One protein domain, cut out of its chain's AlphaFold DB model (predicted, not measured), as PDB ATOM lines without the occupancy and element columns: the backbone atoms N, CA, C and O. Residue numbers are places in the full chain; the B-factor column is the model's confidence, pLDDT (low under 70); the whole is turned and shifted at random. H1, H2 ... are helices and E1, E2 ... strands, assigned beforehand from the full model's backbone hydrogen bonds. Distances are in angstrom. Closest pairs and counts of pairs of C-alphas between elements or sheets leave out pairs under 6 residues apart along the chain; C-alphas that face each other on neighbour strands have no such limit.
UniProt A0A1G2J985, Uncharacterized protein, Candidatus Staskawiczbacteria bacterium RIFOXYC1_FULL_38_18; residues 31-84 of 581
ATOM      1  N   GLN A  31      14.418  49.337  36.382       80.75
ATOM      2  CA  GLN A  31      13.327  49.212  37.353       80.75
ATOM      3  C   GLN A  31      12.150  48.389  36.808       80.75
ATOM      4  O   GLN A  31      11.587  47.572  37.533       80.75
ATOM      5  N   GLU A  32      11.801  48.553  35.530       84.44
ATOM      6  CA  GLU A  32      10.765  47.744  34.874       84.44
ATOM      7  C   GLU A  32      11.164  46.271  34.814       84.44
ATOM      8  O   GLU A  32      10.377  45.402  35.186       84.44
ATOM      9  N   ARG A  33      12.421  45.985  34.456       85.50
ATOM     10  CA  ARG A  33      12.941  44.609  34.453       85.50
ATOM     11  C   ARG A  33      12.966  43.996  35.858       85.50
ATOM     12  O   ARG A  33      12.677  42.812  36.016       85.50
ATOM     13  N   LEU A  34      13.263  44.787  36.893       85.44
ATOM     14  CA  LEU A  34      13.186  44.328  38.283       85.44
ATOM     15  C   LEU A  34      11.743  44.001  38.701       85.44
ATOM     16  O   LEU A  34      11.514  42.988  39.363       85.44
ATOM     17  N   ASN A  35      10.772  44.823  38.298       83.75
ATOM     18  CA  ASN A  35       9.354  44.580  38.566       83.75
ATOM     19  C   ASN A  35       8.844  43.315  37.848       83.75
ATOM     20  O   ASN A  35       8.048  42.567  38.413       83.75
ATOM     21  N   GLU A  36       9.341  43.020  36.646       87.25
ATOM     22  CA  GLU A  36       9.033  41.772  35.926       87.25
ATOM     23  C   GLU A  36       9.592  40.537  36.639       87.25
ATOM     24  O   GLU A  36       8.885  39.536  36.804       87.25
ATOM     25  N   LEU A  37      10.830  40.614  37.138       86.44
ATOM     26  CA  LEU A  37      11.413  39.545  37.950       86.44
ATOM     27  C   LEU A  37      10.645  39.363  39.267       86.44
ATOM     28  O   LEU A  37      10.382  38.235  39.676       86.44
ATOM     29  N   MET A  38      10.233  40.450  39.920       84.75
ATOM     30  CA  MET A  38       9.406  40.399  41.133       84.75
ATOM     31  C   MET A  38       8.065  39.701  40.894       84.75
ATOM     32  O   MET A  38       7.661  38.869  41.706       84.75
ATOM     33  N   SER A  39       7.412  39.989  39.767       85.06
ATOM     34  CA  SER A  39       6.167  39.328  39.364       85.06
ATOM     35  C   SER A  39       6.378  37.845  39.043       85.06
ATOM     36  O   SER A  39       5.560  37.013  39.424       85.06
ATOM     37  N   SER A  40       7.501  37.496  38.408       86.50
ATOM     38  CA  SER A  40       7.806  36.118  37.984       86.50
ATOM     39  C   SER A  40       8.231  35.205  39.138       86.50
ATOM     40  O   SER A  40       7.912  34.021  39.143       86.50
ATOM     41  N   TYR A  41       8.941  35.745  40.135       86.31
ATOM     42  CA  TYR A  41       9.491  34.976  41.261       86.31
ATOM     43  C   TYR A  41       8.754  35.214  42.589       86.31
ATOM     44  O   TYR A  41       9.145  34.670  43.626       86.31
ATOM     45  N   SER A  42       7.696  36.031  42.576       77.81
ATOM     46  CA  SER A  42       6.813  36.354  43.712       77.81
ATOM     47  C   SER A  42       7.470  37.110  44.877       77.81
ATOM     48  O   SER A  42       6.776  37.733  45.677       77.81
ATOM     49  N   SER A  43       8.799  37.063  45.023       80.75
ATOM     50  CA  SER A  43       9.546  37.808  46.036       80.75
ATOM     51  C   SER A  43      11.022  37.981  45.671       80.75
ATOM     52  O   SER A  43      11.633  37.129  45.023       80.75
ATOM     53  N   LEU A  44      11.646  39.032  46.215       78.50
ATOM     54  CA  LEU A  44      13.093  39.289  46.138       78.50
ATOM     55  C   LEU A  44      13.965  38.122  46.621       78.50
ATOM     56  O   LEU A  44      15.088  37.936  46.146       78.50
ATOM     57  N   ARG A  45      13.470  37.319  47.572       80.56
ATOM     58  CA  ARG A  45      14.189  36.142  48.083       80.56
ATOM     59  C   ARG A  45      14.311  35.039  47.039       80.56
ATOM     60  O   ARG A  45      15.313  34.329  47.069       80.56
ATOM     61  N   ASN A  46      13.382  34.955  46.097       84.81
ATOM     62  CA  ASN A  46      13.306  33.854  45.140       84.81
ATOM     63  C   ASN A  46      13.977  34.172  43.800       84.81
ATOM     64  O   ASN A  46      14.279  33.250  43.050       84.81
ATOM     65  N   ILE A  47      14.255  35.448  43.509       86.06
ATOM     66  CA  ILE A  47      14.944  35.832  42.271       86.06
ATOM     67  C   ILE A  47      16.396  35.300  42.308       86.06
ATOM     68  O   ILE A  47      17.118  35.579  43.285       86.06
ATOM     69  N   PRO A  48      16.846  34.545  41.283       86.56
ATOM     70  CA  PRO A  48      18.227  34.084  41.158       86.56
ATOM     71  C   PRO A  48      19.223  35.247  41.082       86.56
ATOM     72  O   PRO A  48      18.945  36.279  40.474       86.56
ATOM     73  N   LYS A  49      20.418  35.071  41.665       84.56
ATOM     74  CA  LYS A  49      21.483  36.091  41.612       84.56
ATOM     75  C   LYS A  49      21.861  36.460  40.173       84.56
ATOM     76  O   LYS A  49      21.980  37.639  39.873       84.56
ATOM     77  N   SER A  50      21.955  35.468  39.289       84.44
ATOM     78  CA  SER A  50      22.298  35.657  37.877       84.44
ATOM     79  C   SER A  50      21.302  36.542  37.118       84.44
ATOM     80  O   SER A  50      21.712  37.308  36.254       84.44
ATOM     81  N   GLU A  51      20.007  36.479  37.440       86.62
ATOM     82  CA  GLU A  51      18.983  37.330  36.815       86.62
ATOM     83  C   GLU A  51      19.061  38.779  37.310       86.62
ATOM     84  O   GLU A  51      18.923  39.713  36.523       86.62
ATOM     85  N   LEU A  52      19.358  38.983  38.598       85.19
ATOM     86  CA  LEU A  52      19.578  40.317  39.167       85.19
ATOM     87  C   LEU A  52      20.860  40.962  38.626       85.19
ATOM     88  O   LEU A  52      20.863  42.149  38.305       85.19
ATOM     89  N   GLU A  53      21.927  40.183  38.454       84.44
ATOM     90  CA  GLU A  53      23.200  40.674  37.921       84.44
ATOM     91  C   GLU A  53      23.073  41.144  36.463       84.44
ATOM     92  O   GLU A  53      23.637  42.182  36.114       84.44
ATOM     93  N   LYS A  54      22.261  40.462  35.635       85.38
ATOM     94  CA  LYS A  54      21.956  40.873  34.247       85.38
ATOM     95  C   LYS A  54      21.297  42.251  34.150       85.38
ATOM     96  O   LYS A  54      21.421  42.916  33.124       85.38
ATOM     97  N   ILE A  55      20.586  42.676  35.195       87.69
ATOM     98  CA  ILE A  55      19.926  43.987  35.264       87.69
ATOM     99  C   ILE A  55      20.676  44.986  36.159       87.69
ATOM    100  O   ILE A  55      20.166  46.074  36.421       87.69
ATOM    101  N   GLY A  56      21.897  44.646  36.591       81.19
ATOM    102  CA  GLY A  56      22.790  45.541  37.328       81.19
ATOM    103  C   GLY A  56      22.591  45.564  38.847       81.19
ATOM    104  O   GLY A  56      23.074  46.489  39.498       81.19
ATOM    105  N   TYR A  57      21.911  44.573  39.430       85.75
ATOM    106  CA  TYR A  57      21.721  44.447  40.879       85.75
ATOM    107  C   TYR A  57      22.503  43.271  41.472       85.75
ATOM    108  O   TYR A  57      22.627  42.206  40.878       85.75
ATOM    109  N   VAL A  58      22.963  43.444  42.708       84.69
ATOM    110  CA  VAL A  58      23.569  42.406  43.544       84.69
ATOM    111  C   VAL A  58      22.663  42.149  44.740       84.69
ATOM    112  O   VAL A  58      22.180  43.071  45.404       84.69
ATOM    113  N   LYS A  59      22.434  40.868  45.021       83.88
ATOM    114  CA  LYS A  59      21.595  40.407  46.127       83.88
ATOM    115  C   LYS A  59      22.418  40.252  47.406       83.88
ATOM    116  O   LYS A  59      23.284  39.380  47.473       83.88
ATOM    117  N   ILE A  60      22.092  41.039  48.430       79.50
ATOM    118  CA  ILE A  60      22.712  40.992  49.761       79.50
ATOM    119  C   ILE A  60      21.739  40.323  50.733       79.50
ATOM    120  O   ILE A  60      20.631  40.816  50.956       79.50
ATOM    121  N   VAL A  61      22.149  39.192  51.308       78.12
ATOM    122  CA  VAL A  61      21.365  38.424  52.288       78.12
ATOM    123  C   VAL A  61      21.921  38.700  53.686       78.12
ATOM    124  O   VAL A  61      23.126  38.590  53.888       78.12
ATOM    125  N   TYR A  62      21.059  39.060  54.636       72.69
ATOM    126  CA  TYR A  62      21.405  39.275  56.048       72.69
ATOM    127  C   TYR A  62      20.307  38.692  56.954       72.69
ATOM    128  O   TYR A  62      19.219  38.370  56.474       72.69
ATOM    129  N   GLU A  63      20.563  38.560  58.259       60.41
ATOM    130  CA  GLU A  63      19.669  37.859  59.207       60.41
ATOM    131  C   GLU A  63      18.214  38.368  59.204       60.41
ATOM    132  O   GLU A  63      17.284  37.594  59.410       60.41
ATOM    133  N   GLY A  64      17.991  39.648  58.887       68.31
ATOM    134  CA  GLY A  64      16.664  40.270  58.832       68.31
ATOM    135  C   GLY A  64      16.006  40.342  57.448       68.31
ATOM    136  O   GLY A  64      14.909  40.888  57.342       68.31
ATOM    137  N   GLY A  65      16.633  39.862  56.364       73.94
ATOM    138  CA  GLY A  65      16.047  40.010  55.027       73.94
ATOM    139  C   GLY A  65      17.013  39.959  53.846       73.94
ATOM    140  O   GLY A  65      18.166  39.549  53.946       73.94
ATOM    141  N   VAL A  66      16.497  40.368  52.685       77.81
ATOM    142  CA  VAL A  66      17.266  40.513  51.444       77.81
ATOM    143  C   VAL A  66      17.167  41.958  50.984       77.81
ATOM    144  O   VAL A  66      16.066  42.496  50.882       77.81
ATOM    145  N   LYS A  67      18.311  42.569  50.677       83.38
ATOM    146  CA  LYS A  67      18.404  43.879  50.025       83.38
ATOM    147  C   LYS A  67      19.054  43.738  48.654       83.38
ATOM    148  O   LYS A  67      19.889  42.859  48.443       83.38
ATOM    149  N   LEU A  68      18.675  44.623  47.738       82.94
ATOM    150  CA  LEU A  68      19.378  44.810  46.474       82.94
ATOM    151  C   LEU A  68      20.275  46.035  46.575       82.94
ATOM    152  O   LEU A  68      19.853  47.082  47.063       82.94
ATOM    153  N   ALA A  69      21.496  45.896  46.086       79.88
ATOM    154  CA  ALA A  69      22.399  47.008  45.840       79.88
ATOM    155  C   ALA A  69      22.706  47.060  44.344       79.88
ATOM    156  O   ALA A  69      22.717  46.027  43.680       79.88
ATOM    157  N   MET A  70      22.933  48.252  43.800       84.44
ATOM    158  CA  MET A  70      23.398  48.362  42.418       84.44
ATOM    159  C   MET A  70      24.845  47.881  42.340       84.44
ATOM    160  O   MET A  70      25.657  48.257  43.184       84.44
ATOM    161  N   LYS A  71      25.145  47.051  41.340       79.94
ATOM    162  CA  LYS A  71      26.472  46.467  41.122       79.94
ATOM    163  C   LYS A  71      27.529  47.553  40.931       79.94
ATOM    164  O   LYS A  71      28.519  47.544  41.645       79.94
ATOM    165  N   GLU A  72      27.232  48.543  40.089       77.31
ATOM    166  CA  GLU A  72      28.088  49.714  39.849       77.31
ATOM    167  C   GLU A  72      28.422  50.443  41.161       77.31
ATOM    168  O   GLU A  72      29.583  50.675  41.455       77.31
ATOM    169  N   LYS A  73      27.429  50.690  42.030       72.56
ATOM    170  CA  LYS A  73      27.660  51.340  43.335       72.56
ATOM    171  C   LYS A  73      28.497  50.501  44.304       72.56
ATOM    172  O   LYS A  73      29.149  51.056  45.183       72.56
ATOM    173  N   LEU A  74      28.422  49.173  44.210       73.94
ATOM    174  CA  LEU A  74      29.240  48.260  45.011       73.94
ATOM    175  C   LEU A  74      30.683  48.232  44.508       73.94
ATOM    176  O   LEU A  74      31.593  48.308  45.324       73.94
ATOM    177  N   GLU A  75      30.875  48.173  43.192       74.44
ATOM    178  CA  GLU A  75      32.189  48.215  42.544       74.44
ATOM    179  C   GLU A  75      32.871  49.573  42.765       74.44
ATOM    180  O   GLU A  75      34.028  49.608  43.169       74.44
ATOM    181  N   GLU A  76      32.141  50.686  42.636       71.56
ATOM    182  CA  GLU A  76      32.611  52.031  42.998       71.56
ATOM    183  C   GLU A  76      33.005  52.119  44.479       71.56
ATOM    184  O   GLU A  76      34.039  52.691  44.813       71.56
ATOM    185  N   ALA A  77      32.212  51.532  45.383       64.62
ATOM    186  CA  ALA A  77      32.525  51.524  46.810       64.62
ATOM    187  C   ALA A  77      33.743  50.648  47.145       64.62
ATOM    188  O   ALA A  77      34.517  51.007  48.031       64.62
ATOM    189  N   GLU A  78      33.917  49.517  46.459       67.88
ATOM    190  CA  GLU A  78      35.069  48.626  46.627       67.88
ATOM    191  C   GLU A  78      36.345  49.258  46.057       67.88
ATOM    192  O   GLU A  78      37.405  49.194  46.680       67.88
ATOM    193  N   GLN A  79      36.247  49.920  44.903       69.75
ATOM    194  CA  GLN A  79      37.353  50.655  44.299       69.75
ATOM    195  C   GLN A  79      37.753  51.861  45.157       69.75
ATOM    196  O   GLN A  79      38.934  52.031  45.448       69.75
ATOM    197  N   ALA A  80      36.782  52.613  45.682       63.22
ATOM    198  CA  ALA A  80      37.034  53.683  46.643       63.22
ATOM    199  C   ALA A  80      37.660  53.165  47.953       63.22
ATOM    200  O   ALA A  80      38.486  53.851  48.550       63.22
ATOM    201  N   GLU A  81      37.303  51.963  48.422       64.12
ATOM    202  CA  GLU A  81      37.975  51.338  49.570       64.12
ATOM    203  C   GLU A  81      39.412  50.911  49.256       64.12
ATOM    204  O   GLU A  81      40.285  51.114  50.099       64.12
ATOM    205  N   LYS A  82      39.680  50.373  48.059       66.88
ATOM    206  CA  LYS A  82      41.043  50.028  47.615       66.88
ATOM    207  C   LYS A  82      41.925  51.267  47.498       66.88
ATOM    208  O   LYS A  82      43.004  51.291  48.081       66.88
ATOM    209  N   GLU A  83      41.432  52.323  46.859       67.50
ATOM    210  CA  GLU A  83      42.142  53.603  46.761       67.50
ATOM    211  C   GLU A  83      42.395  54.223  48.144       67.50
ATOM    212  O   GLU A  83      43.479  54.737  48.412       67.50
ATOM    213  N   LYS A  84      41.431  54.129  49.072       63.78
ATOM    214  CA  LYS A  84      41.625  54.572  50.464       63.78
ATOM    215  C   LYS A  84      42.640  53.719  51.225       63.78
ATOM    216  O   LYS A  84      43.382  54.256  52.041       63.78
TER     217      LYS A  84
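What this domain is: This is residues 31 to 84 of the 581 residues of an uncharacterized protein of Candidatus Staskawiczbacteria bacterium RIFOXYC1_FULL_38_18 (UniProt A0A1G2J985). A two-stranded hairpin, E1 and E2, has the short helix H2 next to E1 and H1 beyond H2, while H3 leaves the hairpin as an arm whose residues 75 to 84 stick out. The 54 printed residues hold H1, H2, E1, E2 and H3 in that order, mixed in class, with an antiparallel sheet. The whole is loose, radius of gyration of the C-alphas 12.6 A, spanning 40 by 26 by 15 A.

How they stand to each other: H1, residues 31 to 41, and H2, residues 49 to 54, are close but not clearly touching; their closest C-alphas, Leu 34 and Leu 52, are 7.6 A apart. They run opposite ways at a shallow tilt of 30 degrees. The closest C-alphas of H2 and E1, residues 57 to 62, are those of Lys 49 and Lys 59, 6.2 A apart. In the hairpin of E1 and E2, residues 65 to 70, N 58 and O 69 are within hydrogen-bond range at 2.8 A. H3, residues 71 to 84, is apart from H1. In H1, H2 and H3 every O i to N i+4 pair is within hydrogen-bond range.

Where its parts are: H1, 15.3 A long, begins at C-alpha 31 (13.327, 49.212, 37.353). E1 measures 16.0 A and E2 16.8 A. H3, 19.6 A, ends at C-alpha 84 (41.625, 54.572, 50.464).

The domain as a whole: The C-alphas farthest apart, Ser 40 and Lys 84, are 40.5 A apart. The printed part has no cut and no long link. pLDDT is under 70 at residues 63 to 64 and 77 to 84.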